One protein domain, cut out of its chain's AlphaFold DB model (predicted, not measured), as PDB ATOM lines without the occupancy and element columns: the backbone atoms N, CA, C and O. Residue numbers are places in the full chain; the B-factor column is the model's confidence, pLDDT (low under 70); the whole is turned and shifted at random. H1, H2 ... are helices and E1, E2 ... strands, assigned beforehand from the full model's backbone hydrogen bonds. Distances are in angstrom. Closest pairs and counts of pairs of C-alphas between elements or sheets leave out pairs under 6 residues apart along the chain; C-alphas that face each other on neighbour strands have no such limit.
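This is residues 628 to 727 of the 727 residues of the protein "Hypothetical protein" of Emiliania huxleyi (UniProt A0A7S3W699). A small helical body has a long arm: H2 and H3 cross in its core, H1 packs on H2, a short two-strand ribbon of E1 and E2 lies by the first residues of H2, and the long helix H5 begins beside H4 and runs out of the body. Residues 710 to 727, of which 710 to 725 belong to H5, stick out. The printed part has 100 residues with five named helices and two named strands, in the order H1, E1, H2, H3, E2, H4, H5; the sheet, E1 - E2, is antiparallel and the class is mostly helix. The whole is only just loose, close to compact, with a radius of gyration of the C-alphas of 15.3 A, and elongated, with spans of 52 by 28 by 28 A.

H1, residues 628 to 634, begins at C-alpha 628 at (146.297, 193.620, 140.353) and is 10.1 A long. E1, residues 641 to 643, is followed at once by H2, residues 644 to 655, 16.7 A long. H3, residues 661 to 675, is 20.7 A long and ends at C-alpha 675 at (162.350, 190.126, 131.422). E2, residues 689 to 691, is followed at once by H4, residues 692 to 696. H5, residues 702 to 725, is 34.4 A long and ends at C-alpha 725 at (171.363, 172.391, 161.518).

H1 and H2 only just touch, with 3 pairs of C-alphas within 8 A, and H2 touches H1 with residues 646 to 650 alone; the closest C-alphas are those of Phe 634 and Ala 646, 6.3 A apart. Their lines stand at 71 degrees, only just about perpendicular. E1 and E2 are antiparallel neighbours at 154 degrees; N 642 and O 690 are within hydrogen-bond range at 2.9 A, as are N 690 and O 642 at 2.9 A. H2 touches H3, closest at the C-alphas of Val 648 and Arg 668, 5.8 A, at a steep tilt of 49 degrees, opposite ways. H1 and H4 are close but not clearly touching, with the C-alphas of Leu 628 and Leu 696 7.2 A apart. H4 and H5 touch only at the corner, through residues 702 to 704 of H5 alone; the closest C-alphas are those of Phe 695 and Leu 702, 4.7 A. H3 and H5 are near each other, with 9 pairs of C-alphas within 10 A, while H2 and H5 are apart. Every O i to N i+4 pair is within hydrogen-bond range in H1, H2, H4 and H5, and 10 of 11 are in H3.

The C-alphas of Glu 685 and Leu 727, the two farthest apart, are 52.7 A apart. Without the residues that stand free, the body spans 34 by 27 by 26 A. The printed part has no cut and ends at the chain's last residue, 727. The link from H3 to E2, residues 676 to 688, is long. The mean pLDDT of the printed part is 84.8; residues 681 to 686, 713 and 716 to 727 of this model are under 70.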
ATOM      1  N   LEU A 628     146.801 192.445 141.075       97.12
ATOM      2  CA  LEU A 628     146.297 193.620 140.353       97.12
ATOM      3  C   LEU A 628     146.541 194.909 141.145       97.12
ATOM      4  O   LEU A 628     147.036 195.878 140.584       97.12
ATOM      5  N   ARG A 629     146.257 194.909 142.455       96.06
ATOM      6  CA  ARG A 629     146.528 196.072 143.312       96.06
ATOM      7  C   ARG A 629     148.018 196.347 143.422       96.06
ATOM      8  O   ARG A 629     148.400 197.505 143.454       96.06
ATOM      9  N   TRP A 630     148.843 195.302 143.468       96.69
ATOM     10  CA  TRP A 630     150.295 195.437 143.433       96.69
ATOM     11  C   TRP A 630     150.756 196.122 142.143       96.69
ATOM     12  O   TRP A 630     151.530 197.071 142.199       96.69
ATOM     13  N   PHE A 631     150.237 195.683 140.990       96.88
ATOM     14  CA  PHE A 631     150.548 196.294 139.698       96.88
ATOM     15  C   PHE A 631     150.144 197.770 139.678       96.88
ATOM     16  O   PHE A 631     150.978 198.627 139.411       96.88
ATOM     17  N   ASP A 632     148.893 198.067 140.039       94.62
ATOM     18  CA  ASP A 632     148.359 199.432 140.059       94.62
ATOM     19  C   ASP A 632     149.092 200.334 141.064       94.62
ATOM     20  O   ASP A 632     149.202 201.537 140.852       94.62
ATOM     21  N   TYR A 633     149.615 199.764 142.154       92.50
ATOM     22  CA  TYR A 633     150.403 200.495 143.146       92.50
ATOM     23  C   TYR A 633     151.753 200.964 142.587       92.50
ATOM     24  O   TYR A 633     152.197 202.060 142.920       92.50
ATOM     25  N   PHE A 634     152.410 200.146 141.758       93.81
ATOM     26  CA  PHE A 634     153.711 200.479 141.166       93.81
ATOM     27  C   PHE A 634     153.619 201.125 139.775       93.81
ATOM     28  O   PHE A 634     154.616 201.683 139.314       93.81
ATOM     29  N   ASP A 635     152.440 201.110 139.148       93.25
ATOM     30  CA  ASP A 635     152.093 201.872 137.944       93.25
ATOM     31  C   ASP A 635     151.676 203.304 138.328       93.25
ATOM     32  O   ASP A 635     150.526 203.719 138.180       93.25
ATOM     33  N   GLU A 636     152.626 204.067 138.876       80.06
ATOM     34  CA  GLU A 636     152.402 205.427 139.399       80.06
ATOM     35  C   GLU A 636     151.847 206.400 138.349       80.06
ATOM     36  O   GLU A 636     151.132 207.350 138.684       80.06
ATOM     37  N   GLU A 637     152.153 206.156 137.075       81.75
ATOM     38  CA  GLU A 637     151.657 206.943 135.946       81.75
ATOM     39  C   GLU A 637     150.278 206.480 135.457       81.75
ATOM     40  O   GLU A 637     149.675 207.142 134.611       81.75
ATOM     41  N   SER A 638     149.753 205.370 135.994       85.81
ATOM     42  CA  SER A 638     148.538 204.707 135.505       85.81
ATOM     43  C   SER A 638     148.596 204.446 133.995       85.81
ATOM     44  O   SER A 638     147.587 204.551 133.290       85.81
ATOM     45  N   ALA A 639     149.791 204.143 133.485       88.81
ATOM     46  CA  ALA A 639     150.057 203.944 132.067       88.81
ATOM     47  C   ALA A 639     149.626 202.545 131.588       88.81
ATOM     48  O   ALA A 639     149.627 202.276 130.386       88.81
ATOM     49  N   GLY A 640     149.264 201.649 132.511       94.00
ATOM     50  CA  GLY A 640     148.914 200.257 132.238       94.00
ATOM     51  C   GLY A 640     150.129 199.375 131.945       94.00
ATOM     52  O   GLY A 640     149.974 198.276 131.404       94.00
ATOM     53  N   ARG A 641     151.337 199.849 132.265       94.94
ATOM     54  CA  ARG A 641     152.609 199.193 131.949       94.94
ATOM     55  C   ARG A 641     153.641 199.450 133.041       94.94
ATOM     56  O   ARG A 641     153.710 200.548 133.577       94.94
ATOM     57  N   LEU A 642     154.472 198.454 133.329       95.38
ATOM     58  CA  LEU A 642     155.585 198.572 134.270       95.38
ATOM     59  C   LEU A 642     156.917 198.443 133.536       95.38
ATOM     60  O   LEU A 642     157.130 197.499 132.771       95.38
ATOM     61  N   SER A 643     157.832 199.374 133.797       93.81
ATOM     62  CA  SER A 643     159.229 199.237 133.387       93.81
ATOM     63  C   SER A 643     159.942 198.177 134.232       93.81
ATOM     64  O   SER A 643     159.481 197.799 135.315       93.81
ATOM     65  N   GLN A 644     161.102 197.714 133.760       94.06
ATOM     66  CA  GLN A 644     161.923 196.753 134.501       94.06
ATOM     67  C   GLN A 644     162.280 197.273 135.893       94.06
ATOM     68  O   GLN A 644     162.156 196.552 136.883       94.06
ATOM     69  N   GLU A 645     162.659 198.547 135.974       92.44
ATOM     70  CA  GLU A 645     162.993 199.201 137.237       92.44
ATOM     71  C   GLU A 645     161.784 199.305 138.165       92.44
ATOM     72  O   GLU A 645     161.930 199.078 139.363       92.44
ATOM     73  N   ALA A 646     160.583 199.575 137.638       93.62
ATOM     74  CA  ALA A 646     159.370 199.611 138.450       93.62
ATOM     75  C   ALA A 646     159.071 198.241 139.080       93.62
ATOM     76  O   ALA A 646     158.732 198.176 140.264       93.62
ATOM     77  N   VAL A 647     159.269 197.150 138.330       95.81
ATOM     78  CA  VAL A 647     159.105 195.784 138.850       95.81
ATOM     79  C   VAL A 647     160.174 195.451 139.888       95.81
ATOM     80  O   VAL A 647     159.827 195.017 140.984       95.81
ATOM     81  N   VAL A 648     161.458 195.685 139.592       94.81
ATOM     82  CA  VAL A 648     162.563 195.437 140.540       94.81
ATOM     83  C   VAL A 648     162.337 196.203 141.842       94.81
ATOM     84  O   VAL A 648     162.362 195.608 142.921       94.81
ATOM     85  N   ARG A 649     162.035 197.501 141.739       93.56
ATOM     86  CA  ARG A 649     161.687 198.362 142.871       93.56
ATOM     87  C   ARG A 649     160.515 197.799 143.665       93.56
ATOM     88  O   ARG A 649     160.581 197.733 144.894       93.56
ATOM     89  N   GLY A 650     159.451 197.390 142.977       94.12
ATOM     90  CA  GLY A 650     158.275 196.827 143.621       94.12
ATOM     91  C   GLY A 650     158.605 195.581 144.434       94.12
ATOM     92  O   GLY A 650     158.202 195.477 145.588       94.12
ATOM     93  N   LEU A 651     159.406 194.669 143.879       95.25
ATOM     94  CA  LEU A 651     159.797 193.432 144.557       95.25
ATOM     95  C   LEU A 651     160.705 193.681 145.759       95.25
ATOM     96  O   LEU A 651     160.515 193.059 146.804       95.25
ATOM     97  N   ILE A 652     161.657 194.609 145.647       92.44
ATOM     98  CA  ILE A 652     162.527 194.995 146.765       92.44
ATOM     99  C   ILE A 652     161.692 195.519 147.931       92.44
ATOM    100  O   ILE A 652     161.902 195.091 149.065       92.44
ATOM    101  N   LYS A 653     160.700 196.372 147.652       91.94
ATOM    102  CA  LYS A 653     159.798 196.922 148.672       91.94
ATOM    103  C   LYS A 653     158.858 195.873 149.255       91.94
ATOM    104  O   LYS A 653     158.737 195.785 150.471       91.94
ATOM    105  N   THR A 654     158.225 195.052 148.418       93.19
ATOM    106  CA  THR A 654     157.322 193.980 148.872       93.19
ATOM    107  C   THR A 654     158.026 192.966 149.764       93.19
ATOM    108  O   THR A 654     157.400 192.392 150.651       93.19
ATOM    109  N   TYR A 655     159.319 192.732 149.547       91.38
ATOM    110  CA  TYR A 655     160.082 191.740 150.300       91.38
ATOM    111  C   TYR A 655     161.038 192.337 151.339       91.38
ATOM    112  O   TYR A 655     161.738 191.570 151.996       91.38
ATOM    113  N   GLY A 656     161.072 193.664 151.506       89.81
ATOM    114  CA  GLY A 656     161.942 194.337 152.476       89.81
ATOM    115  C   GLY A 656     163.435 194.079 152.243       89.81
ATOM    116  O   GLY A 656     164.181 193.896 153.199       89.81
ATOM    117  N   LEU A 657     163.871 194.006 150.980       90.81
ATOM    118  CA  LEU A 657     165.250 193.627 150.622       90.81
ATOM    119  C   LEU A 657     166.240 194.792 150.659       90.81
ATOM    120  O   LEU A 657     167.433 194.579 150.472       90.81
ATOM    121  N   SER A 658     165.767 196.018 150.856       86.06
ATOM    122  CA  SER A 658     166.568 197.228 150.672       86.06
ATOM    123  C   SER A 658     167.731 197.377 151.659       86.06
ATOM    124  O   SER A 658     168.711 198.058 151.351       86.06
ATOM    125  N   SER A 659     167.679 196.686 152.799       85.50
ATOM    126  CA  SER A 659     168.763 196.630 153.785       85.50
ATOM    127  C   SER A 659     169.948 195.748 153.364       85.50
ATOM    128  O   SER A 659     171.039 195.911 153.906       85.50
ATOM    129  N   ASP A 660     169.768 194.844 152.392       88.69
ATOM    130  CA  ASP A 660     170.811 193.943 151.895       88.69
ATOM    131  C   ASP A 660     171.070 194.174 150.402       88.69
ATOM    132  O   ASP A 660     170.368 193.670 149.518       88.69
ATOM    133  N   LEU A 661     172.143 194.914 150.116       85.25
ATOM    134  CA  LEU A 661     172.528 195.263 148.753       85.25
ATOM    135  C   LEU A 661     172.793 194.034 147.871       85.25
ATOM    136  O   LEU A 661     172.484 194.065 146.681       85.25
ATOM    137  N   ALA A 662     173.320 192.940 148.428       86.50
ATOM    138  CA  ALA A 662     173.555 191.728 147.648       86.50
ATOM    139  C   ALA A 662     172.226 191.110 147.185       86.50
ATOM    140  O   ALA A 662     172.112 190.674 146.039       86.50
ATOM    141  N   GLN A 663     171.199 191.139 148.039       89.12
ATOM    142  CA  GLN A 663     169.855 190.687 147.673       89.12
ATOM    143  C   GLN A 663     169.174 191.620 146.667       89.12
ATOM    144  O   GLN A 663     168.472 191.133 145.780       89.12
ATOM    145  N   VAL A 664     169.407 192.932 146.746       89.56
ATOM    146  CA  VAL A 664     168.931 193.896 145.738       89.56
ATOM    147  C   VAL A 664     169.540 193.611 144.362       89.56
ATOM    148  O   VAL A 664     168.806 193.508 143.376       89.56
ATOM    149  N   VAL A 665     170.862 193.422 144.291       88.62
ATOM    150  CA  VAL A 665     171.566 193.069 143.046       88.62
ATOM    151  C   VAL A 665     171.033 191.752 142.487       88.62
ATOM    152  O   VAL A 665     170.647 191.692 141.320       88.62
ATOM    153  N   GLN A 666     170.905 190.730 143.336       89.75
ATOM    154  CA  GLN A 666     170.352 189.438 142.939       89.75
ATOM    155  C   GLN A 666     168.915 189.567 142.406       89.75
ATOM    156  O   GLN A 666     168.566 188.938 141.409       89.75
ATOM    157  N   MET A 667     168.066 190.387 143.036       92.38
ATOM    158  CA  MET A 667     166.700 190.624 142.561       92.38
ATOM    159  C   MET A 667     166.693 191.258 141.167       92.38
ATOM    160  O   MET A 667     165.929 190.839 140.297       92.38
ATOM    161  N   ARG A 668     167.578 192.229 140.929       93.44
ATOM    162  CA  ARG A 668     167.727 192.893 139.629       93.44
ATOM    163  C   ARG A 668     168.146 191.916 138.532       93.44
ATOM    164  O   ARG A 668     167.550 191.918 137.457       93.44
ATOM    165  N   GLU A 669     169.126 191.063 138.817       90.69
ATOM    166  CA  GLU A 669     169.590 190.012 137.904       90.69
ATOM    167  C   GLU A 669     168.490 188.986 137.609       90.69
ATOM    168  O   GLU A 669     168.275 188.637 136.448       90.69
ATOM    169  N   ASN A 670     167.741 188.562 138.633       90.31
ATOM    170  CA  ASN A 670     166.628 187.624 138.477       90.31
ATOM    171  C   ASN A 670     165.542 188.184 137.551       90.31
ATOM    172  O   ASN A 670     165.093 187.485 136.644       90.31
ATOM    173  N   VAL A 671     165.138 189.446 137.748       93.38
ATOM    174  CA  VAL A 671     164.150 190.096 136.876       93.38
ATOM    175  C   VAL A 671     164.708 190.253 135.462       93.38
ATOM    176  O   VAL A 671     164.015 189.921 134.506       93.38
ATOM    177  N   ALA A 672     165.961 190.694 135.308       91.88
ATOM    178  CA  ALA A 672     166.599 190.852 133.998       91.88
ATOM    179  C   ALA A 672     166.670 189.546 133.197       91.88
ATOM    180  O   ALA A 672     166.416 189.555 131.994       91.88
ATOM    181  N   ALA A 673     166.970 188.428 133.862       90.88
ATOM    182  CA  ALA A 673     167.084 187.121 133.223       90.88
ATOM    183  C   ALA A 673     165.764 186.637 132.604       90.88
ATOM    184  O   ALA A 673     165.786 185.931 131.596       90.88
ATOM    185  N   VAL A 674     164.622 187.017 133.186       92.12
ATOM    186  CA  VAL A 674     163.293 186.604 132.706       92.12
ATOM    187  C   VAL A 674     162.552 187.703 131.942       92.12
ATOM    188  O   VAL A 674     161.546 187.412 131.305       92.12
ATOM    189  N   TRP A 675     163.045 188.949 131.963       94.00
ATOM    190  CA  TRP A 675     162.350 190.126 131.422       94.00
ATOM    191  C   TRP A 675     161.920 189.948 129.964       94.00
ATOM    192  O   TRP A 675     160.764 190.181 129.616       94.00
ATOM    193  N   ALA A 676     162.826 189.445 129.121       92.75
ATOM    194  CA  ALA A 676     162.596 189.264 127.688       92.75
ATOM    195  C   ALA A 676     161.455 188.284 127.343       92.75
ATOM    196  O   ALA A 676     160.999 188.272 126.204       92.75
ATOM    197  N   LEU A 677     160.990 187.469 128.298       92.75
ATOM    198  CA  LEU A 677     159.880 186.532 128.091       92.75
ATOM    199  C   LEU A 677     158.502 187.207 128.184       92.75
ATOM    200  O   LEU A 677     157.527 186.654 127.681       92.75
ATOM    201  N   PHE A 678     158.415 188.380 128.824       94.25
ATOM    202  CA  PHE A 678     157.140 189.015 129.190       94.25
ATOM    203  C   PHE A 678     156.917 190.395 128.565       94.25
ATOM    204  O   PHE A 678     155.845 190.972 128.737       94.25
ATOM    205  N   VAL A 679     157.910 190.951 127.872       92.94
ATOM    206  CA  VAL A 679     157.781 192.247 127.196       92.94
ATOM    207  C   VAL A 679     157.051 192.059 125.868       92.94
ATOM    208  O   VAL A 679     157.506 191.315 124.998       92.94
ATOM    209  N   ASP A 680     155.939 192.771 125.697       77.00
ATOM    210  CA  ASP A 680     155.186 192.805 124.446       77.00
ATOM    211  C   ASP A 680     155.761 193.904 123.529       77.00
ATOM    212  O   ASP A 680     155.530 195.090 123.752       77.00
ATOM    213  N   GLY A 681     156.506 193.532 122.485       67.62
ATOM    214  CA  GLY A 681     156.995 194.476 121.468       67.62
ATOM    215  C   GLY A 681     158.412 194.179 120.982       67.62
ATOM    216  O   GLY A 681     159.213 193.571 121.687       67.62
ATOM    217  N   ALA A 682     158.728 194.588 119.749       59.31
ATOM    218  CA  ALA A 682     160.098 194.527 119.246       59.31
ATOM    219  C   ALA A 682     160.981 195.420 120.129       59.31
ATOM    220  O   ALA A 682     160.681 196.599 120.299       59.31
ATOM    221  N   ALA A 683     162.064 194.862 120.672       59.03
ATOM    222  CA  ALA A 683     163.012 195.515 121.584       59.03
ATOM    223  C   ALA A 683     163.731 196.757 121.001       59.03
ATOM    224  O   ALA A 683     164.647 197.294 121.623       59.03
ATOM    225  N   ASP A 684     163.335 197.205 119.812       63.97
ATOM    226  CA  ASP A 684     163.988 198.256 119.045       63.97
ATOM    227  C   ASP A 684     163.632 199.667 119.556       63.97
ATOM    228  O   ASP A 684     164.378 200.613 119.307       63.97
ATOM    229  N   GLU A 685     162.545 199.827 120.322       63.84
ATOM    230  CA  GLU A 685     162.126 201.112 120.903       63.84
ATOM    231  C   GLU A 685     162.385 201.182 122.411       63.84
ATOM    232  O   GLU A 685     161.448 201.318 123.178       63.84
ATOM    233  N   GLY A 686     163.654 201.078 122.824       65.06
ATOM    234  CA  GLY A 686     164.268 201.732 124.000       65.06
ATOM    235  C   GLY A 686     163.673 201.590 125.414       65.06
ATOM    236  O   GLY A 686     164.362 201.955 126.361       65.06
ATOM    237  N   ASP A 687     162.463 201.071 125.587       76.31
ATOM    238  CA  ASP A 687     161.694 201.142 126.824       76.31
ATOM    239  C   ASP A 687     160.801 199.901 126.953       76.31
ATOM    240  O   ASP A 687     159.571 199.927 126.914       76.31
ATOM    241  N   ALA A 688     161.473 198.751 127.021       88.88
ATOM    242  CA  ALA A 688     160.858 197.443 127.180       88.88
ATOM    243  C   ALA A 688     160.042 197.386 128.484       88.88
ATOM    244  O   ALA A 688     160.598 197.252 129.577       88.88
ATOM    245  N   CYS A 689     158.719 197.461 128.358       93.62
ATOM    246  CA  CYS A 689     157.773 197.454 129.468       93.62
ATOM    247  C   CYS A 689     156.846 196.231 129.425       93.62
ATOM    248  O   CYS A 689     156.511 195.715 128.359       93.62
ATOM    249  N   VAL A 690     156.400 195.786 130.598       95.44
ATOM    250  CA  VAL A 690     155.436 194.691 130.748       95.44
ATOM    251  C   VAL A 690     154.041 195.282 130.907       95.44
ATOM    252  O   VAL A 690     153.803 196.105 131.793       95.44
ATOM    253  N   THR A 691     153.118 194.870 130.041       95.94
ATOM    254  CA  THR A 691     151.707 195.278 130.090       95.94
ATOM    255  C   THR A 691     150.999 194.641 131.285       95.94
ATOM    256  O   THR A 691     151.416 193.593 131.793       95.94
ATOM    257  N   ARG A 692     149.894 195.242 131.737       96.62
ATOM    258  CA  ARG A 692     149.044 194.651 132.782       96.62
ATOM    259  C   ARG A 692     148.617 193.226 132.418       96.62
ATOM    260  O   ARG A 692     148.625 192.340 133.272       96.62
ATOM    261  N   GLU A 693     148.273 192.992 131.156       96.44
ATOM    262  CA  GLU A 693     147.847 191.693 130.641       96.44
ATOM    263  C   GLU A 693     148.977 190.656 130.686       96.44
ATOM    264  O   GLU A 693     148.744 189.530 131.125       96.44
ATOM    265  N   ALA A 694     150.199 191.019 130.280       95.81
ATOM    266  CA  ALA A 694     151.360 190.134 130.367       95.81
ATOM    267  C   ALA A 694     151.767 189.850 131.822       95.81
ATOM    268  O   ALA A 694     152.143 188.726 132.157       95.81
ATOM    269  N   PHE A 695     151.640 190.834 132.715       97.12
ATOM    270  CA  PHE A 695     151.935 190.658 134.136       97.12
ATOM    271  C   PHE A 695     150.950 189.704 134.827       97.12
ATOM    272  O   PHE A 695     151.369 188.831 135.590       97.12
ATOM    273  N   LEU A 696     149.650 189.868 134.553       97.19
ATOM    274  CA  LEU A 696     148.550 189.140 135.198       97.19
ATOM    275  C   LEU A 696     148.109 187.871 134.455       97.19
ATOM    276  O   LEU A 696     147.135 187.241 134.878       97.19
ATOM    277  N   ARG A 697     148.776 187.495 133.356       96.94
ATOM    278  CA  ARG A 697     148.435 186.298 132.575       96.94
ATOM    279  C   ARG A 697     148.398 185.067 133.500       96.94
ATOM    280  O   ARG A 697     149.401 184.779 134.142       96.94
ATOM    281  N   PRO A 698     147.281 184.327 133.590       96.00
ATOM    282  CA  PRO A 698     147.194 183.190 134.504       96.00
ATOM    283  C   PRO A 698     148.217 182.104 134.161       96.00
ATOM    284  O   PRO A 698     148.291 181.684 133.007       96.00
ATOM    285  N   ALA A 699     148.965 181.639 135.164       94.06
ATOM    286  CA  ALA A 699     149.974 180.571 135.105       94.06
ATOM    287  C   ALA A 699     151.229 180.859 134.260       94.06
ATOM    288  O   ALA A 699     152.229 180.163 134.415       94.06
ATOM    289  N   ASP A 700     151.190 181.876 133.405       95.12
ATOM    290  CA  ASP A 700     152.257 182.233 132.463       95.12
ATOM    291  C   ASP A 700     152.558 183.742 132.482       95.12
ATOM    292  O   ASP A 700     153.124 184.305 131.552       95.12
ATOM    293  N   GLY A 701     152.106 184.442 133.521       96.25
ATOM    294  CA  GLY A 701     152.368 185.861 133.719       96.25
ATOM    295  C   GLY A 701     153.639 186.094 134.516       96.25
ATOM    296  O   GLY A 701     154.070 185.241 135.298       96.25
ATOM    297  N   LEU A 702     154.212 187.291 134.379       96.12
ATOM    298  CA  LEU A 702     155.403 187.673 135.143       96.12
ATOM    299  C   LEU A 702     155.165 187.547 136.659       96.12
ATOM    300  O   LEU A 702     156.050 187.089 137.381       96.12
ATOM    301  N   ALA A 703     153.961 187.878 137.146       96.19
ATOM    302  CA  ALA A 703     153.610 187.708 138.555       96.19
ATOM    303  C   ALA A 703     153.714 186.241 139.005       96.19
ATOM    304  O   ALA A 703     154.297 185.960 140.052       96.19
ATOM    305  N   ASP A 704     153.194 185.302 138.209       95.12
ATOM    306  CA  ASP A 704     153.255 183.868 138.507       95.12
ATOM    307  C   ASP A 704     154.697 183.353 138.500       95.12
ATOM    308  O   ASP A 704     155.097 182.643 139.424       95.12
ATOM    309  N   ALA A 705     155.504 183.767 137.519       93.50
ATOM    310  CA  ALA A 705     156.917 183.405 137.447       93.50
ATOM    311  C   ALA A 705     157.706 183.902 138.672       93.50
ATOM    312  O   ALA A 705     158.486 183.149 139.264       93.50
ATOM    313  N   ILE A 706     157.462 185.144 139.105       92.19
ATOM    314  CA  ILE A 706     158.073 185.714 140.310       92.19
ATOM    315  C   ILE A 706     157.648 184.923 141.555       92.19
ATOM    316  O   ILE A 706     158.509 184.488 142.324       92.19
ATOM    317  N   ILE A 707     156.345 184.690 141.743       92.44
ATOM    318  CA  ILE A 707     155.807 183.955 142.900       92.44
ATOM    319  C   ILE A 707     156.388 182.533 142.954       92.44
ATOM    320  O   ILE A 707     156.843 182.093 144.015       92.44
ATOM    321  N   ALA A 708     156.445 181.838 141.814       90.12
ATOM    322  CA  ALA A 708     157.010 180.496 141.708       90.12
ATOM    323  C   ALA A 708     158.509 180.471 142.047       90.12
ATOM    324  O   ALA A 708     158.945 179.651 142.860       90.12
ATOM    325  N   SER A 709     159.293 181.406 141.494       85.81
ATOM    326  CA  SER A 709     160.733 181.507 141.769       85.81
ATOM    327  C   SER A 709     161.019 181.710 143.261       85.81
ATOM    328  O   SER A 709     161.941 181.106 143.816       85.81
ATOM    329  N   ARG A 710     160.176 182.487 143.955       81.50
ATOM    330  CA  ARG A 710     160.311 182.717 145.394       81.50
ATOM    331  C   ARG A 710     159.971 181.476 146.207       81.50
ATOM    332  O   ARG A 710     160.698 181.182 147.153       81.50
ATOM    333  N   ALA A 711     158.914 180.745 145.851       80.88
ATOM    334  CA  ALA A 711     158.592 179.480 146.510       80.88
ATOM    335  C   ALA A 711     159.782 178.509 146.426       80.88
ATOM    336  O   ALA A 711     160.175 177.920 147.431       80.88
ATOM    337  N   THR A 712     160.437 178.447 145.262       77.19
ATOM    338  CA  THR A 712     161.657 177.650 145.076       77.19
ATOM    339  C   THR A 712     162.825 178.164 145.925       77.19
ATOM    340  O   THR A 712     163.475 177.375 146.608       77.19
ATOM    341  N   LEU A 713     163.080 179.478 145.967       67.25
ATOM    342  CA  LEU A 713     164.161 180.055 146.782       67.25
ATOM    343  C   LEU A 713     163.939 179.870 148.288       67.25
ATOM    344  O   LEU A 713     164.884 179.554 149.011       67.25
ATOM    345  N   ALA A 714     162.706 180.041 148.767       73.62
ATOM    346  CA  ALA A 714     162.340 179.795 150.158       73.62
ATOM    347  C   ALA A 714     162.554 178.321 150.522       73.62
ATOM    348  O   ALA A 714     163.139 178.022 151.562       73.62
ATOM    349  N   GLN A 715     162.175 177.405 149.628       70.81
ATOM    350  CA  GLN A 715     162.381 175.971 149.807       70.81
ATOM    351  C   GLN A 715     163.871 175.596 149.808       70.81
ATOM    352  O   GLN A 715     164.312 174.851 150.682       70.81
ATOM    353  N   CYS A 716     164.682 176.174 148.916       65.56
ATOM    354  CA  CYS A 716     166.134 175.983 148.925       65.56
ATOM    355  C   CYS A 716     166.803 176.560 150.184       65.56
ATOM    356  O   CYS A 716     167.730 175.947 150.714       65.56
ATOM    357  N   ARG A 717     166.350 177.720 150.688       66.88
ATOM    358  CA  ARG A 717     166.843 178.296 151.953       66.88
ATOM    359  C   ARG A 717     166.474 177.414 153.145       66.88
ATOM    360  O   ARG A 717     167.351 177.133 153.956       66.88
ATOM    361  N   ALA A 718     165.237 176.922 153.215       68.50
ATOM    362  CA  ALA A 718     164.803 175.994 154.257       68.50
ATOM    363  C   ALA A 718     165.635 174.701 154.239       68.50
ATOM    364  O   ALA A 718     166.149 174.285 155.272       68.50
ATOM    365  N   GLN A 719     165.870 174.116 153.059       67.06
ATOM    366  CA  GLN A 719     166.707 172.920 152.913       67.06
ATOM    367  C   GLN A 719     168.170 173.160 153.308       67.06
ATOM    368  O   GLN A 719     168.780 172.297 153.935       67.06
ATOM    369  N   ARG A 720     168.739 174.331 152.991       63.78
ATOM    370  CA  ARG A 720     170.090 174.702 153.443       63.78
ATOM    371  C   ARG A 720     170.158 174.922 154.952       63.78
ATOM    372  O   ARG A 720     171.126 174.490 155.561       63.78
ATOM    373  N   GLY A 721     169.144 175.545 155.553       56.69
ATOM    374  CA  GLY A 721     169.052 175.712 157.005       56.69
ATOM    375  C   GLY A 721     168.982 174.371 157.736       56.69
ATOM    376  O   GLY A 721     169.707 174.170 158.701       56.69
ATOM    377  N   VAL A 722     168.194 173.421 157.220       60.16
ATOM    378  CA  VAL A 722     168.119 172.052 157.760       60.16
ATOM    379  C   VAL A 722     169.448 171.316 157.591       60.16
ATOM    380  O   VAL A 722     169.922 170.702 158.536       60.16
ATOM    381  N   ALA A 723     170.104 171.420 156.432       40.31
ATOM    382  CA  ALA A 723     171.404 170.786 156.216       40.31
ATOM    383  C   ALA A 723     172.506 171.351 157.132       40.31
ATOM    384  O   ALA A 723     173.363 170.595 157.568       40.31
ATOM    385  N   VAL A 724     172.478 172.653 157.438       42.75
ATOM    386  CA  VAL A 724     173.415 173.296 158.378       42.75
ATOM    387  C   VAL A 724     173.061 172.994 159.836       42.75
ATOM    388  O   VAL A 724     173.965 172.918 160.649       42.75
ATOM    389  N   ALA A 725     171.783 172.799 160.175       40.38
ATOM    390  CA  ALA A 725     171.363 172.391 161.518       40.38
ATOM    391  C   ALA A 725     171.579 170.890 161.797       40.38
ATOM    392  O   ALA A 725     171.662 170.486 162.954       40.38
ATOM    393  N   CYS A 726     171.638 170.056 160.752       40.69
ATOM    394  CA  CYS A 726     171.968 168.632 160.852       40.69
ATOM    395  C   CYS A 726     173.481 168.339 160.852       40.69
ATOM    396  O   CYS A 726     173.858 167.207 161.157       40.69
ATOM    397  N   LEU A 727     174.317 169.312 160.472       41.81
ATOM    398  CA  LEU A 727     175.782 169.266 160.563       41.81
ATOM    399  C   LEU A 727     176.243 169.856 161.895       41.81
ATOM    400  O   LEU A 727     177.227 169.311 162.443       41.81
TER     401      LEU A 727